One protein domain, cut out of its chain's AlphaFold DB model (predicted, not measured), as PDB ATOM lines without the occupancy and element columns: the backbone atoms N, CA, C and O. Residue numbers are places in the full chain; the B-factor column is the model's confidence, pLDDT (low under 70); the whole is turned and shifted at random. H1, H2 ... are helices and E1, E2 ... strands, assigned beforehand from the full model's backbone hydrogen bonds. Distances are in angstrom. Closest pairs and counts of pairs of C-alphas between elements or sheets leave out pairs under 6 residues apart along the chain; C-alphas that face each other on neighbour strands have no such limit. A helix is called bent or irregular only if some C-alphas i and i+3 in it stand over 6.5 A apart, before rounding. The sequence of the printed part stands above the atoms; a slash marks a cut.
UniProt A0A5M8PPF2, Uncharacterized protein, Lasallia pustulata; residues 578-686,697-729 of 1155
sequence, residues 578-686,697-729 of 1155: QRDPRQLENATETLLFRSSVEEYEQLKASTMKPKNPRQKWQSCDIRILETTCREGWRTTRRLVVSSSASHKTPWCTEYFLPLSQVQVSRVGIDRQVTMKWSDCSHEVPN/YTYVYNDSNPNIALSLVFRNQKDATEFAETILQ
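Overview. This is residues 578 to 686 and 697 to 729 of the 1155 residues of an uncharacterized protein of Lasallia pustulata (UniProt A0A5M8PPF2). A single sheet of seven strands is folded back on itself like a half-closed barrel, with E4, E3 and E2 as one leaf, E7, E6 and E5 as the other, and the long, sharply bent E1 as the hinge. The sheet curls round one helix, H1, which comes last and packs mainly on E1, E6 and E5, while the edges E4 and E5 do not join to close a ring. The printed part has 142 residues, with seven named strands, E1 to E7, followed by H1; the sheet's order is E4, E3, E2, E1, E7, E6, E5, all antiparallel, and the class is mostly strand. The whole is compact and rounded, with a radius of gyration of the C-alphas of 15.5 A and spans of 37 by 37 by 34 A.

Along the chain. E1, residues 588 to 604, begins at C-alpha 588 (32.104, -29.010, 57.836), is 32.7 A long and bends by 104 degrees at residue 598. E2, residues 616 to 628, is 31.7 A long and bends by 91 degrees at residue 619. E3, residues 636 to 643, is 23.5 A long, and E4 holds residues 652 to 657. E5 holds residues 663 to 665. E6, residues 672 to 677, is 17.0 A long, and E7, residues 708 to 714, is 19.3 A long. H1, residues 717 to 728, is 16.7 A long and ends at C-alpha 728 (44.631, -32.295, 41.270).

Arrangement. The twisted sheet is a folded sheet, bent back into two leaves that face each other, with 12 pairs of C-alphas within 11 A. E1 to E4 form a meander, each strand the antiparallel neighbour of the one before. E1 and E2 are a hairpin, with N 617 and O 600 at 2.8 A; E2 and E3 are another, with N 623 and O 640 at 2.9 A. E3 and E4 are a third, with N 655 and O 639 at 2.8 A. On the other side of E1 comes E7, with N 598 and O 713 at 2.8 A. E7 and E6 have N 673 and O 712 at 2.8 A, and the hairpin of E5 and E6 has N 665 and O 674 at 2.8 A. The edge strands E4 and E5 are apart. H1 is on the sheet; its closest C-alphas to E1 are those of Asp 719 and Ser 595, 6.7 A apart, and to E6 those of Ala 720 and Val 673, 6.4 A apart. In H1, 7 of 8 O i to N i+4 pairs are within hydrogen-bond range.

Size, cuts and confidence. The two farthest C-alphas, those of Asn 686 and Asn 716, are 46.1 A apart. Residues 687 to 696 are not printed, and C-alphas 686 and 697 are 7.5 A apart across the cut, within the link from E6 to E7. The link from E1 to E2 is long. The mean pLDDT of the printed part is 86.9; residues 578 to 588, of which 588 belongs to E1, 668 to 669 and 685 to 686 are under 70.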
ATOM      1  N   GLN A 578      25.160 -43.543  53.629       65.19
ATOM      2  CA  GLN A 578      26.596 -43.226  53.735       65.19
ATOM      3  C   GLN A 578      26.988 -41.915  53.025       65.19
ATOM      4  O   GLN A 578      28.033 -41.341  53.316       65.19
ATOM      5  N   ARG A 579      26.161 -41.411  52.099       67.12
ATOM      6  CA  ARG A 579      26.372 -40.118  51.432       67.12
ATOM      7  C   ARG A 579      26.170 -38.952  52.401       67.12
ATOM      8  O   ARG A 579      26.957 -38.011  52.373       67.12
ATOM      9  N   ASP A 580      25.134 -39.011  53.233       61.94
ATOM     10  CA  ASP A 580      24.763 -37.937  54.159       61.94
ATOM     11  C   ASP A 580      25.880 -37.670  55.197       61.94
ATOM     12  O   ASP A 580      26.296 -38.611  55.875       61.94
ATOM     13  N   PRO A 581      26.308 -36.411  55.435       56.78
ATOM     14  CA  PRO A 581      27.355 -36.058  56.414       56.78
ATOM     15  C   PRO A 581      26.919 -36.188  57.895       56.78
ATOM     16  O   PRO A 581      27.427 -35.504  58.786       56.78
ATOM     17  N   ARG A 582      25.948 -37.059  58.196       48.09
ATOM     18  CA  ARG A 582      25.369 -37.260  59.533       48.09
ATOM     19  C   ARG A 582      26.280 -38.117  60.430       48.09
ATOM     20  O   ARG A 582      25.899 -39.249  60.707       48.09
ATOM     21  N   GLN A 583      27.424 -37.582  60.896       47.50
ATOM     22  CA  GLN A 583      28.076 -37.883  62.207       47.50
ATOM     23  C   GLN A 583      29.510 -37.310  62.360       47.50
ATOM     24  O   GLN A 583      30.445 -38.016  62.728       47.50
ATOM     25  N   LEU A 584      29.700 -36.001  62.163       53.12
ATOM     26  CA  LEU A 584      30.898 -35.288  62.641       53.12
ATOM     27  C   LEU A 584      30.482 -33.991  63.348       53.12
ATOM     28  O   LEU A 584      30.311 -32.956  62.715       53.12
ATOM     29  N   GLU A 585      30.355 -34.031  64.677       52.69
ATOM     30  CA  GLU A 585      29.851 -32.924  65.525       52.69
ATOM     31  C   GLU A 585      30.667 -31.614  65.447       52.69
ATOM     32  O   GLU A 585      30.310 -30.616  66.068       52.69
ATOM     33  N   ASN A 586      31.802 -31.623  64.745       55.62
ATOM     34  CA  ASN A 586      32.793 -30.548  64.729       55.62
ATOM     35  C   ASN A 586      33.394 -30.260  63.336       55.62
ATOM     36  O   ASN A 586      34.340 -29.473  63.264       55.62
ATOM     37  N   ALA A 587      32.920 -30.894  62.256       59.81
ATOM     38  CA  ALA A 587      33.539 -30.761  60.932       59.81
ATOM     39  C   ALA A 587      32.527 -30.398  59.840       59.81
ATOM     40  O   ALA A 587      31.442 -30.972  59.757       59.81
ATOM     41  N   THR A 588      32.904 -29.450  58.984       69.94
ATOM     42  CA  THR A 588      32.104 -29.010  57.836       69.94
ATOM     43  C   THR A 588      32.540 -29.745  56.573       69.94
ATOM     44  O   THR A 588      33.617 -29.476  56.031       69.94
ATOM     45  N   GLU A 589      31.698 -30.664  56.099       83.56
ATOM     46  CA  GLU A 589      31.845 -31.269  54.774       83.56
ATOM     47  C   GLU A 589      31.280 -30.337  53.692       83.56
ATOM     48  O   GLU A 589      30.223 -29.725  53.857       83.56
ATOM     49  N   THR A 590      32.007 -30.222  52.583       87.44
ATOM     50  CA  THR A 590      31.695 -29.342  51.453       87.44
ATOM     51  C   THR A 590      31.680 -30.136  50.152       87.44
ATOM     52  O   THR A 590      32.563 -30.958  49.912       87.44
ATOM     53  N   LEU A 591      30.672 -29.914  49.306       90.69
ATOM     54  CA  LEU A 591      30.602 -30.510  47.970       90.69
ATOM     55  C   LEU A 591      31.481 -29.692  47.020       90.69
ATOM     56  O   LEU A 591      31.157 -28.541  46.740       90.69
ATOM     57  N   LEU A 592      32.575 -30.284  46.540       93.00
ATOM     58  CA  LEU A 592      33.480 -29.639  45.583       93.00
ATOM     59  C   LEU A 592      33.043 -29.874  44.135       93.00
ATOM     60  O   LEU A 592      33.136 -28.973  43.312       93.00
ATOM     61  N   PHE A 593      32.563 -31.081  43.834       94.88
ATOM     62  CA  PHE A 593      32.173 -31.487  42.485       94.88
ATOM     63  C   PHE A 593      30.995 -32.459  42.525       94.88
ATOM     64  O   PHE A 593      30.924 -33.313  43.415       94.88
ATOM     65  N   ARG A 594      30.113 -32.370  41.523       93.25
ATOM     66  CA  ARG A 594      29.080 -33.363  41.210       93.25
ATOM     67  C   ARG A 594      28.880 -33.452  39.697       93.25
ATOM     68  O   ARG A 594      28.650 -32.423  39.072       93.25
ATOM     69  N   SER A 595      28.888 -34.660  39.134       93.69
ATOM     70  CA  SER A 595      28.428 -34.918  37.758       93.69
ATOM     71  C   SER A 595      27.992 -36.381  37.577       93.69
ATOM     72  O   SER A 595      28.255 -37.240  38.422       93.69
ATOM     73  N   SER A 596      27.309 -36.642  36.466       91.38
ATOM     74  CA  SER A 596      26.840 -37.948  36.010       91.38
ATOM     75  C   SER A 596      27.876 -38.629  35.112       91.38
ATOM     76  O   SER A 596      28.356 -38.032  34.143       91.38
ATOM     77  N   VAL A 597      28.156 -39.906  35.370       92.38
ATOM     78  CA  VAL A 597      28.955 -40.756  34.475       92.38
ATOM     79  C   VAL A 597      28.087 -41.770  33.735       92.38
ATOM     80  O   VAL A 597      27.199 -42.401  34.312       92.38
ATOM     81  N   GLU A 598      28.386 -41.941  32.449       90.69
ATOM     82  CA  GLU A 598      27.821 -42.985  31.588       90.69
ATOM     83  C   GLU A 598      28.306 -44.366  32.039       90.69
ATOM     84  O   GLU A 598      27.539 -45.325  32.052       90.69
ATOM     85  N   GLU A 599      29.576 -44.455  32.449       91.31
ATOM     86  CA  GLU A 599      30.237 -45.687  32.872       91.31
ATOM     87  C   GLU A 599      31.146 -45.463  34.085       91.31
ATOM     88  O   GLU A 599      31.942 -44.523  34.139       91.31
ATOM     89  N   TYR A 600      31.047 -46.389  35.036       93.44
ATOM     90  CA  TYR A 600      31.904 -46.520  36.208       93.44
ATOM     91  C   TYR A 600      32.452 -47.952  36.256       93.44
ATOM     92  O   TYR A 600      31.684 -48.909  36.357       93.44
ATOM     93  N   GLU A 601      33.775 -48.123  36.194       94.56
ATOM     94  CA  GLU A 601      34.429 -49.434  36.291       94.56
ATOM     95  C   GLU A 601      35.559 -49.452  37.332       94.56
ATOM     96  O   GLU A 601      36.429 -48.578  37.363       94.56
ATOM     97  N   GLN A 602      35.582 -50.498  38.167       94.38
ATOM     98  CA  GLN A 602      36.688 -50.775  39.081       94.38
ATOM     99  C   GLN A 602      37.801 -51.583  38.401       94.38
ATOM    100  O   GLN A 602      37.598 -52.694  37.899       94.38
ATOM    101  N   LEU A 603      39.020 -51.054  38.478       94.19
ATOM    102  CA  LEU A 603      40.223 -51.642  37.903       94.19
ATOM    103  C   LEU A 603      41.116 -52.264  38.989       94.19
ATOM    104  O   LEU A 603      41.043 -51.936  40.175       94.19
ATOM    105  N   LYS A 604      42.004 -53.173  38.584       92.69
ATOM    106  CA  LYS A 604      43.108 -53.673  39.411       92.69
ATOM    107  C   LYS A 604      44.291 -52.710  39.296       92.69
ATOM    108  O   LYS A 604      44.993 -52.731  38.284       92.69
ATOM    109  N   ALA A 605      44.536 -51.916  40.338       90.06
ATOM    110  CA  ALA A 605      45.478 -50.789  40.332       90.06
ATOM    111  C   ALA A 605      46.909 -51.119  39.870       90.06
ATOM    112  O   ALA A 605      47.504 -50.351  39.118       90.06
ATOM    113  N   SER A 606      47.432 -52.302  40.202       87.50
ATOM    114  CA  SER A 606      48.759 -52.756  39.753       87.50
ATOM    115  C   SER A 606      48.848 -53.152  38.269       87.50
ATOM    116  O   SER A 606      49.935 -53.441  37.779       87.50
ATOM    117  N   THR A 607      47.728 -53.182  37.539       90.12
ATOM    118  CA  THR A 607      47.688 -53.540  36.104       90.12
ATOM    119  C   THR A 607      46.828 -52.623  35.231       90.12
ATOM    120  O   THR A 607      46.881 -52.752  34.013       90.12
ATOM    121  N   MET A 608      46.007 -51.749  35.830       90.88
ATOM    122  CA  MET A 608      44.993 -50.911  35.166       90.88
ATOM    123  C   MET A 608      44.042 -51.669  34.218       90.88
ATOM    124  O   MET A 608      43.469 -51.095  33.299       90.88
ATOM    125  N   LYS A 609      43.848 -52.970  34.462       91.38
ATOM    126  CA  LYS A 609      42.863 -53.821  33.780       91.38
ATOM    127  C   LYS A 609      41.617 -53.991  34.657       91.38
ATOM    128  O   LYS A 609      41.751 -53.871  35.878       91.38
ATOM    129  N   PRO A 610      40.444 -54.310  34.080       89.81
ATOM    130  CA  PRO A 610      39.254 -54.700  34.833       89.81
ATOM    131  C   PRO A 610      39.544 -55.701  35.954       89.81
ATOM    132  O   PRO A 610      40.377 -56.602  35.800       89.81
ATOM    133  N   LYS A 611      38.840 -55.565  37.083       87.75
ATOM    134  CA  LYS A 611      38.789 -56.630  38.096       87.75
ATOM    135  C   LYS A 611      38.144 -57.896  37.505       87.75
ATOM    136  O   LYS A 611      37.449 -57.843  36.493       87.75
ATOM    137  N   ASN A 612      38.395 -59.042  38.138       81.88
ATOM    138  CA  ASN A 612      37.724 -60.306  37.833       81.88
ATOM    139  C   ASN A 612      37.008 -60.793  39.110       81.88
ATOM    140  O   ASN A 612      37.711 -61.011  40.101       81.88
ATOM    141  N   PRO A 613      35.667 -60.943  39.128       86.50
ATOM    142  CA  PRO A 613      34.719 -60.635  38.046       86.50
ATOM    143  C   PRO A 613      34.702 -59.145  37.665       86.50
ATOM    144  O   PRO A 613      35.101 -58.291  38.461       86.50
ATOM    145  N   ARG A 614      34.251 -58.837  36.439       87.00
ATOM    146  CA  ARG A 614      34.182 -57.458  35.929       87.00
ATOM    147  C   ARG A 614      33.175 -56.650  36.748       87.00
ATOM    148  O   ARG A 614      32.012 -57.026  36.843       87.00
ATOM    149  N   GLN A 615      33.631 -55.540  37.315       87.25
ATOM    150  CA  GLN A 615      32.833 -54.634  38.140       87.25
ATOM    151  C   GLN A 615      32.640 -53.318  37.386       87.25
ATOM    152  O   GLN A 615      33.412 -52.375  37.561       87.25
ATOM    153  N   LYS A 616      31.632 -53.313  36.509       88.81
ATOM    154  CA  LYS A 616      31.211 -52.189  35.671       88.81
ATOM    155  C   LYS A 616      29.740 -51.881  35.948       88.81
ATOM    156  O   LYS A 616      28.918 -52.793  35.960       88.81
ATOM    157  N   TRP A 617      29.428 -50.600  36.090       90.31
ATOM    158  CA  TRP A 617      28.081 -50.055  36.187       90.31
ATOM    159  C   TRP A 617      27.904 -48.946  35.150       90.31
ATOM    160  O   TRP A 617      28.876 -48.312  34.731       90.31
ATOM    161  N   GLN A 618      26.661 -48.719  34.742       87.94
ATOM    162  CA  GLN A 618      26.255 -47.579  33.922       87.94
ATOM    163  C   GLN A 618      25.505 -46.569  34.801       87.94
ATOM    164  O   GLN A 618      25.065 -46.939  35.891       87.94
ATOM    165  N   SER A 619      25.325 -45.328  34.332       87.00
ATOM    166  CA  SER A 619      24.368 -44.371  34.920       87.00
ATOM    167  C   SER A 619      24.563 -44.146  36.436       87.00
ATOM    168  O   SER A 619      23.765 -44.568  37.277       87.00
ATOM    169  N   CYS A 620      25.675 -43.503  36.807       90.88
ATOM    170  CA  CYS A 620      26.024 -43.234  38.211       90.88
ATOM    171  C   CYS A 620      26.261 -41.738  38.477       90.88
ATOM    172  O   CYS A 620      26.833 -41.033  37.649       90.88
ATOM    173  N   ASP A 621      25.877 -41.274  39.668       92.69
ATOM    174  CA  ASP A 621      26.165 -39.925  40.174       92.69
ATOM    175  C   ASP A 621      27.458 -39.970  40.999       92.69
ATOM    176  O   ASP A 621      27.607 -40.820  41.887       92.69
ATOM    177  N   ILE A 622      28.402 -39.076  40.701       93.88
ATOM    178  CA  ILE A 622      29.703 -39.004  41.368       93.88
ATOM    179  C   ILE A 622      29.881 -37.652  42.038       93.88
ATOM    180  O   ILE A 622      29.706 -36.604  41.418       93.88
ATOM    181  N   ARG A 623      30.288 -37.688  43.311       92.88
ATOM    182  CA  ARG A 623      30.480 -36.515  44.166       92.88
ATOM    183  C   ARG A 623      31.867 -36.522  44.798       92.88
ATOM    184  O   ARG A 623      32.283 -37.535  45.359       92.88
ATOM    185  N   ILE A 624      32.556 -35.384  44.749       94.25
ATOM    186  CA  ILE A 624      33.760 -35.134  45.552       94.25
ATOM    187  C   ILE A 624      33.352 -34.271  46.739       94.25
ATOM    188  O   ILE A 624      32.834 -33.165  46.565       94.25
ATOM    189  N   LEU A 625      33.595 -34.787  47.939       91.31
ATOM    190  CA  LEU A 625      33.262 -34.144  49.204       91.31
ATOM    191  C   LEU A 625      34.545 -33.917  50.009       91.31
ATOM    192  O   LEU A 625      35.366 -34.825  50.134       91.31
ATOM    193  N   GLU A 626      34.732 -32.712  50.541       90.38
ATOM    194  CA  GLU A 626      35.906 -32.335  51.330       90.38
ATOM    195  C   GLU A 626      35.497 -31.874  52.732       90.38
ATOM    196  O   GLU A 626      34.731 -30.923  52.902       90.38
ATOM    197  N   THR A 627      36.013 -32.577  53.741       86.38
ATOM    198  CA  THR A 627      35.769 -32.335  55.161       86.38
ATOM    199  C   THR A 627      36.878 -31.457  55.727       86.38
ATOM    200  O   THR A 627      38.027 -31.876  55.897       86.38
ATOM    201  N   THR A 628      36.515 -30.216  56.041       79.62
ATOM    202  CA  THR A 628      37.423 -29.232  56.639       79.62
ATOM    203  C   THR A 628      37.514 -29.439  58.152       79.62
ATOM    204  O   THR A 628      36.511 -29.481  58.865       79.62
ATOM    205  N   CYS A 629      38.742 -29.600  58.645       75.50
ATOM    206  CA  CYS A 629      39.050 -29.825  60.058       75.50
ATOM    207  C   CYS A 629      39.487 -28.525  60.755       75.50
ATOM    208  O   CYS A 629      39.901 -27.573  60.098       75.50
ATOM    209  N   ARG A 630      39.476 -28.510  62.100       75.19
ATOM    210  CA  ARG A 630      39.964 -27.363  62.902       75.19
ATOM    211  C   ARG A 630      41.395 -26.951  62.567       75.19
ATOM    212  O   ARG A 630      41.700 -25.763  62.541       75.19
ATOM    213  N   GLU A 631      42.259 -27.933  62.313       80.19
ATOM    214  CA  GLU A 631      43.593 -27.689  61.776       80.19
ATOM    215  C   GLU A 631      43.600 -27.926  60.260       80.19
ATOM    216  O   GLU A 631      43.307 -29.034  59.805       80.19
ATOM    217  N   GLY A 632      43.964 -26.910  59.473       77.44
ATOM    218  CA  GLY A 632      43.772 -26.892  58.013       77.44
ATOM    219  C   GLY A 632      44.672 -27.851  57.218       77.44
ATOM    220  O   GLY A 632      44.497 -28.021  56.014       77.44
ATOM    221  N   TRP A 633      45.636 -28.494  57.883       83.12
ATOM    222  CA  TRP A 633      46.461 -29.570  57.317       83.12
ATOM    223  C   TRP A 633      45.837 -30.969  57.485       83.12
ATOM    224  O   TRP A 633      46.303 -31.926  56.867       83.12
ATOM    225  N   ARG A 634      44.783 -31.094  58.308       84.56
ATOM    226  CA  ARG A 634      44.031 -32.342  58.530       84.56
ATOM    227  C   ARG A 634      42.817 -32.496  57.613       84.56
ATOM    228  O   ARG A 634      42.078 -33.458  57.784       84.56
ATOM    229  N   THR A 635      42.585 -31.562  56.692       86.50
ATOM    230  CA  THR A 635      41.502 -31.648  55.704       86.50
ATOM    231  C   THR A 635      41.569 -32.984  54.962       86.50
ATOM    232  O   THR A 635      42.641 -33.417  54.536       86.50
ATOM    233  N   THR A 636      40.425 -33.645  54.829       88.69
ATOM    234  CA  THR A 636      40.287 -34.935  54.143       88.69
ATOM    235  C   THR A 636      39.235 -34.843  53.055       88.69
ATOM    236  O   THR A 636      38.317 -34.027  53.124       88.69
ATOM    237  N   ARG A 637      39.356 -35.692  52.038       92.06
ATOM    238  CA  ARG A 637      38.454 -35.726  50.893       92.06
ATOM    239  C   ARG A 637      37.950 -37.157  50.696       92.06
ATOM    240  O   ARG A 637      38.633 -38.126  51.037       92.06
ATOM    241  N   ARG A 638      36.735 -37.304  50.176       91.19
ATOM    242  CA  ARG A 638      36.166 -38.594  49.777       91.19
ATOM    243  C   ARG A 638      35.486 -38.500  48.420       91.19
ATOM    244  O   ARG A 638      34.882 -37.483  48.078       91.19
ATOM    245  N   LEU A 639      35.604 -39.580  47.659       93.88
ATOM    246  CA  LEU A 639      34.879 -39.800  46.416       93.88
ATOM    247  C   LEU A 639      33.668 -40.675  46.737       93.88
ATOM    248  O   LEU A 639      33.836 -41.779  47.251       93.88
ATOM    249  N   VAL A 640      32.464 -40.196  46.440       92.69
ATOM    250  CA  VAL A 640      31.219 -40.948  46.636       92.69
ATOM    251  C   VAL A 640      30.603 -41.245  45.276       92.69
ATOM    252  O   VAL A 640      30.363 -40.330  44.492       92.69
ATOM    253  N   VAL A 641      30.335 -42.524  45.018       93.31
ATOM    254  CA  VAL A 641      29.631 -43.020  43.830       93.31
ATOM    255  C   VAL A 641      28.269 -43.551  44.275       93.31
ATOM    256  O   VAL A 641      28.179 -44.278  45.267       93.31
ATOM    257  N   SER A 642      27.197 -43.175  43.581       92.19
ATOM    258  CA  SER A 642      25.830 -43.619  43.885       92.19
ATOM    259  C   SER A 642      25.096 -44.047  42.616       92.19
ATOM    260  O   SER A 642      25.179 -43.364  41.595       92.19
ATOM    261  N   SER A 643      24.338 -45.141  42.690       90.38
ATOM    262  CA  SER A 643      23.429 -45.539  41.609       90.38
ATOM    263  C   SER A 643      22.227 -44.598  41.508       90.38
ATOM    264  O   SER A 643      21.872 -43.927  42.480       90.38
ATOM    265  N   SER A 644      21.525 -44.627  40.373       86.38
ATOM    266  CA  SER A 644      20.171 -44.066  40.292       86.38
ATOM    267  C   SER A 644      19.197 -44.753  41.265       86.38
ATOM    268  O   SER A 644      19.364 -45.937  41.583       86.38
ATOM    269  N   ALA A 645      18.181 -44.026  41.741       84.69
ATOM    270  CA  ALA A 645      17.105 -44.578  42.572       84.69
ATOM    271  C   ALA A 645      16.157 -45.509  41.789       84.69
ATOM    272  O   ALA A 645      15.467 -46.323  42.396       84.69
ATOM    273  N   SER A 646      16.170 -45.437  40.453       82.00
ATOM    274  CA  SER A 646      15.508 -46.388  39.544       82.00
ATOM    275  C   SER A 646      16.147 -47.788  39.535       82.00
ATOM    276  O   SER A 646      15.540 -48.752  39.068       82.00
ATOM    277  N   HIS A 647      17.371 -47.942  40.054       83.88
ATOM    278  CA  HIS A 647      18.061 -49.229  40.065       83.88
ATOM    279  C   HIS A 647      17.423 -50.201  41.074       83.88
ATOM    280  O   HIS A 647      17.277 -49.865  42.246       83.88
ATOM    281  N   LYS A 648      17.120 -51.441  40.649       82.00
ATOM    282  CA  LYS A 648      16.391 -52.469  41.442       82.00
ATOM    283  C   LYS A 648      16.919 -52.692  42.864       82.00
ATOM    284  O   LYS A 648      16.159 -53.046  43.759       82.00
ATOM    285  N   THR A 649      18.219 -52.509  43.060       85.38
ATOM    286  CA  THR A 649      18.863 -52.443  44.374       85.38
ATOM    287  C   THR A 649      19.750 -51.200  44.400       85.38
ATOM    288  O   THR A 649      20.876 -51.267  43.886       85.38
ATOM    289  N   PRO A 650      19.275 -50.052  44.915       87.62
ATOM    290  CA  PRO A 650      20.098 -48.854  44.989       87.62
ATOM    291  C   PRO A 650      21.325 -49.096  45.873       87.62
ATOM    292  O   PRO A 650      21.265 -49.875  46.826       87.62
ATOM    293  N   TRP A 651      22.444 -48.447  45.563       89.38
ATOM    294  CA  TRP A 651      23.677 -48.585  46.335       89.38
ATOM    295  C   TRP A 651      24.507 -47.300  46.331       89.38
ATOM    296  O   TRP A 651      24.363 -46.420  45.479       89.38
ATOM    297  N   CYS A 652      25.392 -47.206  47.317       90.19
ATOM    298  CA  CYS A 652      26.367 -46.139  47.471       90.19
ATOM    299  C   CYS A 652      27.719 -46.759  47.833       90.19
ATOM    300  O   CYS A 652      27.779 -47.795  48.497       90.19
ATOM    301  N   THR A 653      28.812 -46.163  47.375       88.56
ATOM    302  CA  THR A 653      30.169 -46.544  47.776       88.56
ATOM    303  C   THR A 653      30.999 -45.289  47.958       88.56
ATOM    304  O   THR A 653      31.047 -44.428  47.079       88.56
ATOM    305  N   GLU A 654      31.654 -45.191  49.110       88.88
ATOM    306  CA  GLU A 654      32.613 -44.139  49.419       88.88
ATOM    307  C   GLU A 654      34.047 -44.671  49.340       88.88
ATOM    308  O   GLU A 654      34.336 -45.800  49.738       88.88
ATOM    309  N   TYR A 655      34.956 -43.826  48.864       91.25
ATOM    310  CA  TYR A 655      36.391 -44.052  48.911       91.25
ATOM    311  C   TYR A 655      37.067 -42.876  49.606       91.25
ATOM    312  O   TYR A 655      36.827 -41.719  49.254       91.25
ATOM    313  N   PHE A 656      37.961 -43.169  50.550       91.81
ATOM    314  CA  PHE A 656      38.914 -42.176  51.041       91.81
ATOM    315  C   PHE A 656      39.787 -41.699  49.874       91.81
ATOM    316  O   PHE A 656      40.355 -42.527  49.161       91.81
ATOM    317  N   LEU A 657      39.895 -40.383  49.683       93.25
ATOM    318  CA  LEU A 657      40.666 -39.764  48.608       93.25
ATOM    319  C   LEU A 657      41.699 -38.806  49.237       93.25
ATOM    320  O   LEU A 657      41.305 -37.802  49.832       93.25
ATOM    321  N   PRO A 658      43.010 -39.093  49.164       92.38
ATOM    322  CA  PRO A 658      44.031 -38.197  49.700       92.38
ATOM    323  C   PRO A 658      44.093 -36.882  48.900       92.38
ATOM    324  O   PRO A 658      43.679 -36.818  47.744       92.38
ATOM    325  N   LEU A 659      44.628 -35.820  49.516       91.62
ATOM    326  CA  LEU A 659      44.795 -34.497  48.879       91.62
ATOM    327  C   LEU A 659      46.054 -34.398  47.989       91.62
ATOM    328  O   LEU A 659      46.396 -33.323  47.501       91.62
ATOM    329  N   SER A 660      46.771 -35.508  47.836       90.88
ATOM    330  CA  SER A 660      48.020 -35.669  47.092       90.88
ATOM    331  C   SER A 660      48.208 -37.145  46.736       90.88
ATOM    332  O   SER A 660      47.482 -38.003  47.236       90.88
ATOM    333  N   GLN A 661      49.161 -37.461  45.856       92.12
ATOM    334  CA  GLN A 661      49.464 -38.821  45.373       92.12
ATOM    335  C   GLN A 661      48.303 -39.560  44.671       92.12
ATOM    336  O   GLN A 661      48.430 -40.737  44.324       92.12
ATOM    337  N   VAL A 662      47.189 -38.878  44.380       94.94
ATOM    338  CA  VAL A 662      46.186 -39.376  43.432       94.94
ATOM    339  C   VAL A 662      46.752 -39.217  42.027       94.94
ATOM    340  O   VAL A 662      46.991 -38.102  41.568       94.94
ATOM    341  N   GLN A 663      46.979 -40.336  41.344       95.12
ATOM    342  CA  GLN A 663      47.469 -40.338  39.971       95.12
ATOM    343  C   GLN A 663      46.259 -40.367  39.033       95.12
ATOM    344  O   GLN A 663      45.459 -41.303  39.084       95.12
ATOM    345  N   VAL A 664      46.128 -39.352  38.183       95.56
ATOM    346  CA  VAL A 664      45.040 -39.159  37.213       95.56
ATOM    347  C   VAL A 664      45.616 -39.251  35.800       95.56
ATOM    348  O   VAL A 664      46.709 -38.758  35.545       95.56
ATOM    349  N   SER A 665      44.891 -39.876  34.874       94.00
ATOM    350  CA  SER A 665      45.258 -39.970  33.459       94.00
ATOM    351  C   SER A 665      44.044 -39.722  32.572       94.00
ATOM    352  O   SER A 665      43.012 -40.391  32.714       94.00
ATOM    353  N   ARG A 666      44.196 -38.781  31.633       88.62
ATOM    354  CA  ARG A 666      43.196 -38.402  30.626       88.62
ATOM    355  C   ARG A 666      43.885 -38.214  29.275       88.62
ATOM    356  O   ARG A 666      44.720 -37.325  29.122       88.62
ATOM    357  N   VAL A 667      43.536 -39.033  28.284       73.38
ATOM    358  CA  VAL A 667      44.250 -39.077  26.997       73.38
ATOM    359  C   VAL A 667      43.699 -38.011  26.038       73.38
ATOM    360  O   VAL A 667      42.955 -38.285  25.103       73.38
ATOM    361  N   GLY A 668      44.060 -36.748  26.279       65.94
ATOM    362  CA  GLY A 668      43.708 -35.624  25.404       65.94
ATOM    363  C   GLY A 668      42.264 -35.134  25.577       65.94
ATOM    364  O   GLY A 668      41.874 -34.721  26.673       65.94
ATOM    365  N   ILE A 669      41.485 -35.121  24.488       63.84
ATOM    366  CA  ILE A 669      40.066 -34.701  24.459       63.84
ATOM    367  C   ILE A 669      39.158 -35.927  24.673       63.84
ATOM    368  O   ILE A 669      38.240 -36.190  23.901       63.84
ATOM    369  N   ASP A 670      39.492 -36.718  25.691       79.75
ATOM    370  CA  ASP A 670      38.737 -37.903  26.080       79.75
ATOM    371  C   ASP A 670      37.825 -37.593  27.276       79.75
ATOM    372  O   ASP A 670      38.235 -36.940  28.247       79.75
ATOM    373  N   ARG A 671      36.583 -38.078  27.195       91.94
ATOM    374  CA  ARG A 671      35.590 -38.029  28.273       91.94
ATOM    375  C   ARG A 671      35.881 -39.072  29.356       91.94
ATOM    376  O   ARG A 671      35.302 -38.999  30.441       91.94
ATOM    377  N   GLN A 672      36.756 -40.040  29.073       93.50
ATOM    378  CA  GLN A 672      37.252 -41.004  30.042       93.50
ATOM    379  C   GLN A 672      38.317 -40.377  30.954       93.50
ATOM    380  O   GLN A 672      39.334 -39.860  30.496       93.50
ATOM    381  N   VAL A 673      38.120 -40.490  32.269       95.50
ATOM    382  CA  VAL A 673      39.142 -40.212  33.286       95.50
ATOM    383  C   VAL A 673      39.473 -41.519  33.990       95.50
ATOM    384  O   VAL A 673      38.615 -42.139  34.622       95.50
ATOM    385  N   THR A 674      40.735 -41.936  33.917       95.25
ATOM    386  CA  THR A 674      41.242 -43.059  34.716       95.25
ATOM    387  C   THR A 674      42.068 -42.522  35.876       95.25
ATOM    388  O   THR A 674      42.788 -41.536  35.727       95.25
ATOM    389  N   MET A 675      41.964 -43.139  37.050       95.88
ATOM    390  CA  MET A 675      42.732 -42.710  38.219       95.88
ATOM    391  C   MET A 675      43.103 -43.893  39.114       95.88
ATOM    392  O   MET A 675      42.438 -44.931  39.090       95.88
ATOM    393  N   LYS A 676      44.160 -43.740  39.914       95.75
ATOM    394  CA  LYS A 676      44.626 -44.747  40.879       95.75
ATOM    395  C   LYS A 676      45.337 -44.087  42.061       95.75
ATOM    396  O   LYS A 676      46.026 -43.084  41.882       95.75
ATOM    397  N   TRP A 677      45.162 -44.642  43.256       95.62
ATOM    398  CA  TRP A 677      45.717 -44.091  44.494       95.62
ATOM    399  C   TRP A 677      45.779 -45.136  45.621       95.62
ATOM    400  O   TRP A 677      45.317 -46.270  45.465       95.62
ATOM    401  N   SER A 678      46.383 -44.755  46.747       93.00
ATOM    402  CA  SER A 678      46.409 -45.543  47.983       93.00
ATOM    403  C   SER A 678      45.301 -45.104  48.937       93.00
ATOM    404  O   SER A 678      45.133 -43.910  49.173       93.00
ATOM    405  N   ASP A 679      44.633 -46.052  49.588       91.44
ATOM    406  CA  ASP A 679      43.961 -45.803  50.871       91.44
ATOM    407  C   ASP A 679      44.794 -46.341  52.054       91.44
ATOM    408  O   ASP A 679      45.988 -46.606  51.910       91.44
ATOM    409  N   CYS A 680      44.170 -46.467  53.230       90.69
ATOM    410  CA  CYS A 680      44.788 -46.953  54.468       90.69
ATOM    411  C   CYS A 680      44.637 -48.480  54.688       90.69
ATOM    412  O   CYS A 680      44.716 -48.938  55.830       90.69
ATOM    413  N   SER A 681      44.369 -49.265  53.636       89.31
ATOM    414  CA  SER A 681      44.142 -50.722  53.703       89.31
ATOM    415  C   SER A 681      45.310 -51.572  53.173       89.31
ATOM    416  O   SER A 681      45.139 -52.758  52.884       89.31
ATOM    417  N   HIS A 682      46.530 -51.025  53.099       87.44
ATOM    418  CA  HIS A 682      47.716 -51.828  52.784       87.44
ATOM    419  C   HIS A 682      48.174 -52.646  53.989       87.44
ATOM    420  O   HIS A 682      48.829 -52.109  54.879       87.44
ATOM    421  N   GLU A 683      47.880 -53.945  53.996       86.38
ATOM    422  CA  GLU A 683      48.480 -54.881  54.949       86.38
ATOM    423  C   GLU A 683      50.010 -54.877  54.798       86.38
ATOM    424  O   GLU A 683      50.542 -55.150  53.719       86.38
ATOM    425  N   VAL A 684      50.730 -54.572  55.880       82.38
ATOM    426  CA  VAL A 684      52.187 -54.722  55.926       82.38
ATOM    427  C   VAL A 684      52.502 -56.187  56.243       82.38
ATOM    428  O   VAL A 684      52.255 -56.618  57.372       82.38
ATOM    429  N   PRO A 685      53.065 -56.978  55.307       65.94
ATOM    430  CA  PRO A 685      53.421 -58.363  55.589       65.94
ATOM    431  C   PRO A 685      54.531 -58.383  56.643       65.94
ATOM    432  O   PRO A 685      55.655 -57.938  56.387       65.94
ATOM    433  N   ASN A 686      54.201 -58.864  57.844       62.25
ATOM    434  CA  ASN A 686      55.076 -58.709  58.999       62.25
ATOM    435  C   ASN A 686      56.453 -59.362  58.766       62.25
ATOM    436  O   ASN A 686      56.563 -60.493  58.278       62.25
ATOM    437  N   TYR A 697      48.976 -57.317  63.026       83.25
ATOM    438  CA  TYR A 697      48.358 -56.855  61.796       83.25
ATOM    439  C   TYR A 697      48.375 -55.330  61.796       83.25
ATOM    440  O   TYR A 697      47.714 -54.692  62.621       83.25
ATOM    441  N   THR A 698      49.126 -54.764  60.856       85.81
ATOM    442  CA  THR A 698      49.299 -53.320  60.710       85.81
ATOM    443  C   THR A 698      48.999 -52.927  59.275       85.81
ATOM    444  O   THR A 698      49.688 -53.341  58.344       85.81
ATOM    445  N   TYR A 699      47.940 -52.138  59.112       89.88
ATOM    446  CA  TYR A 699      47.489 -51.610  57.831       89.88
ATOM    447  C   TYR A 699      47.907 -50.146  57.698       89.88
ATOM    448  O   TYR A 699      47.757 -49.365  58.638       89.88
ATOM    449  N   VAL A 700      48.452 -49.772  56.541       89.12
ATOM    450  CA  VAL A 700      49.053 -48.450  56.308       89.12
ATOM    451  C   VAL A 700      48.544 -47.791  55.029       89.12
ATOM    452  O   VAL A 700      47.871 -48.405  54.197       89.12
ATOM    453  N   TYR A 701      48.897 -46.520  54.874       90.31
ATOM    454  CA  TYR A 701      48.899 -45.810  53.602       90.31
ATOM    455  C   TYR A 701      50.241 -46.029  52.876       90.31
ATOM    456  O   TYR A 701      51.288 -46.073  53.523       90.31
ATOM    457  N   ASN A 702      50.226 -46.188  51.548       89.25
ATOM    458  CA  ASN A 702      51.412 -46.453  50.728       89.25
ATOM    459  C   ASN A 702      51.260 -45.849  49.316       89.25
ATOM    460  O   ASN A 702      50.865 -46.529  48.369       89.25
ATOM    461  N   ASP A 703      51.593 -44.563  49.180       85.25
ATOM    462  CA  ASP A 703      51.583 -43.807  47.913       85.25
ATOM    463  C   ASP A 703      52.243 -44.535  46.726       85.25
ATOM    464  O   ASP A 703      51.747 -44.510  45.599       85.25
ATOM    465  N   SER A 704      53.342 -45.228  47.004       87.38
ATOM    466  CA  SER A 704      54.241 -45.848  46.039       87.38
ATOM    467  C   SER A 704      53.675 -47.131  45.417       87.38
ATOM    468  O   SER A 704      54.215 -47.627  44.426       87.38
ATOM    469  N   ASN A 705      52.590 -47.677  45.973       89.44
ATOM    470  CA  ASN A 705      51.888 -48.850  45.459       89.44
ATOM    471  C   ASN A 705      50.367 -48.651  45.619       89.44
ATOM    472  O   ASN A 705      49.815 -49.077  46.627       89.44
ATOM    473  N   PRO A 706      49.665 -48.031  44.655       92.50
ATOM    474  CA  PRO A 706      48.222 -47.814  44.757       92.50
ATOM    475  C   PRO A 706      47.431 -49.133  44.741       92.50
ATOM    476  O   PRO A 706      47.725 -50.040  43.956       92.50
ATOM    477  N   ASN A 707      46.383 -49.216  45.566       92.00
ATOM    478  CA  ASN A 707      45.452 -50.349  45.651       92.00
ATOM    479  C   ASN A 707      44.069 -50.049  45.050       92.00
ATOM    480  O   ASN A 707      43.428 -50.968  44.529       92.00
ATOM    481  N   ILE A 708      43.627 -48.788  45.049       94.19
ATOM    482  CA  ILE A 708      42.399 -48.358  44.373       94.19
ATOM    483  C   ILE A 708      42.740 -47.895  42.955       94.19
ATOM    484  O   ILE A 708      43.701 -47.156  42.741       94.19
ATOM    485  N   ALA A 709      41.937 -48.315  41.975       95.50
ATOM    486  CA  ALA A 709      41.937 -47.743  40.635       95.50
ATOM    487  C   ALA A 709      40.542 -47.791  40.011       95.50
ATOM    488  O   ALA A 709      39.851 -48.809  40.107       95.50
ATOM    489  N   LEU A 710      40.157 -46.702  39.352       95.75
ATOM    490  CA  LEU A 710      38.846 -46.502  38.740       95.75
ATOM    491  C   LEU A 710      38.987 -46.016  37.292       95.75
ATOM    492  O   LEU A 710      39.943 -45.319  36.946       95.75
ATOM    493  N   SER A 711      37.989 -46.342  36.478       94.94
ATOM    494  CA  SER A 711      37.716 -45.734  35.177       94.94
ATOM    495  C   SER A 711      36.332 -45.096  35.212       94.94
ATOM    496  O   SER A 711      35.358 -45.773  35.545       94.94
ATOM    497  N   LEU A 712      36.254 -43.816  34.858       95.00
ATOM    498  CA  LEU A 712      35.020 -43.043  34.729       95.00
ATOM    499  C   LEU A 712      34.860 -42.583  33.283       95.00
ATOM    500  O   LEU A 712      35.834 -42.096  32.718       95.00
ATOM    501  N   VAL A 713      33.660 -42.658  32.711       93.88
ATOM    502  CA  VAL A 713      33.327 -42.007  31.431       93.88
ATOM    503  C   VAL A 713      32.235 -40.974  31.679       93.88
ATOM    504  O   VAL A 713      31.112 -41.326  32.035       93.88
ATOM    505  N   PHE A 714      32.562 -39.696  31.517       93.38
ATOM    506  CA  PHE A 714      31.606 -38.601  31.685       93.38
ATOM    507  C   PHE A 714      30.779 -38.390  30.412       93.38
ATOM    508  O   PHE A 714      31.256 -38.621  29.302       93.38
ATOM    509  N   ARG A 715      29.559 -37.858  30.555       89.62
ATOM    510  CA  ARG A 715      28.727 -37.478  29.397       89.62
ATOM    511  C   ARG A 715      29.380 -36.421  28.508       89.62
ATOM    512  O   ARG A 715      29.213 -36.430  27.290       89.62
ATOM    513  N   ASN A 716      30.149 -35.505  29.093       90.62
ATOM    514  CA  ASN A 716      30.735 -34.372  28.385       90.62
ATOM    515  C   ASN A 716      32.202 -34.126  28.792       90.62
ATOM    516  O   ASN A 716      32.658 -34.533  29.860       90.62
ATOM    517  N   GLN A 717      32.944 -33.432  27.924       91.94
ATOM    518  CA  GLN A 717      34.374 -33.169  28.119       91.94
ATOM    519  C   GLN A 717      34.673 -32.160  29.239       91.94
ATOM    520  O   GLN A 717      35.764 -32.183  29.817       91.94
ATOM    521  N   LYS A 718      33.733 -31.249  29.524       93.06
ATOM    522  CA  LYS A 718      33.902 -30.209  30.542       93.06
ATOM    523  C   LYS A 718      33.979 -30.852  31.921       93.06
ATOM    524  O   LYS A 718      34.955 -30.629  32.625       93.06
ATOM    525  N   ASP A 719      33.033 -31.720  32.249       94.06
ATOM    526  CA  ASP A 719      32.959 -32.372  33.555       94.06
ATOM    527  C   ASP A 719      34.150 -33.317  33.779       94.06
ATOM    528  O   ASP A 719      34.726 -33.321  34.862       94.06
ATOM    529  N   ALA A 720      34.616 -34.019  32.738       94.19
ATOM    530  CA  ALA A 720      35.868 -34.789  32.774       94.19
ATOM    531  C   ALA A 720      37.125 -33.921  33.013       94.19
ATOM    532  O   ALA A 720      38.146 -34.414  33.495       94.19
ATOM    533  N   THR A 721      37.079 -32.634  32.656       93.44
ATOM    534  CA  THR A 721      38.158 -31.665  32.918       93.44
ATOM    535  C   THR A 721      38.062 -31.134  34.344       93.44
ATOM    536  O   THR A 721      39.007 -31.270  35.114       93.44
ATOM    537  N   GLU A 722      36.889 -30.631  34.721       95.12
ATOM    538  CA  GLU A 722      36.589 -30.048  36.031       95.12
ATOM    539  C   GLU A 722      36.761 -31.065  37.174       95.12
ATOM    540  O   GLU A 722      37.292 -30.732  38.232       95.12
ATOM    541  N   PHE A 723      36.420 -32.338  36.943       95.62
ATOM    542  CA  PHE A 723      36.694 -33.442  37.865       95.62
ATOM    543  C   PHE A 723      38.197 -33.675  38.074       95.62
ATOM    544  O   PHE A 723      38.656 -33.799  39.211       95.62
ATOM    545  N   ALA A 724      38.979 -33.722  36.988       94.00
ATOM    546  CA  ALA A 724      40.423 -33.937  37.058       94.00
ATOM    547  C   ALA A 724      41.136 -32.758  37.744       94.00
ATOM    548  O   ALA A 724      41.994 -32.973  38.600       94.00
ATOM    549  N   GLU A 725      40.733 -31.524  37.436       92.69
ATOM    550  CA  GLU A 725      41.214 -30.309  38.102       92.69
ATOM    551  C   GLU A 725      40.837 -30.292  39.592       92.69
ATOM    552  O   GLU A 725      41.697 -30.018  40.428       92.69
ATOM    553  N   THR A 726      39.606 -30.680  39.947       95.06
ATOM    554  CA  THR A 726      39.165 -30.789  41.350       95.06
ATOM    555  C   THR A 726      39.998 -31.807  42.132       95.06
ATOM    556  O   THR A 726      40.329 -31.560  43.289       95.06
ATOM    557  N   ILE A 727      40.372 -32.943  41.528       94.81
ATOM    558  CA  ILE A 727      41.265 -33.918  42.172       94.81
ATOM    559  C   ILE A 727      42.676 -33.350  42.342       94.81
ATOM    560  O   ILE A 727      43.239 -33.463  43.430       94.81
ATOM    561  N   LEU A 728      43.239 -32.749  41.292       94.12
ATOM    562  CA  LEU A 728      44.631 -32.295  41.270       94.12
ATOM    563  C   LEU A 728      44.866 -30.971  42.022       94.12
ATOM    564  O   LEU A 728      46.021 -30.605  42.216       94.12
ATOM    565  N   GLN A 729      43.824 -30.266  42.474       93.00
ATOM    566  CA  GLN A 729      43.934 -29.003  43.218       93.00
ATOM    567  C   GLN A 729      43.280 -29.058  44.613       93.00
ATOM    568  O   GLN A 729      42.493 -29.949  44.945       93.00
TER     569      GLN A 729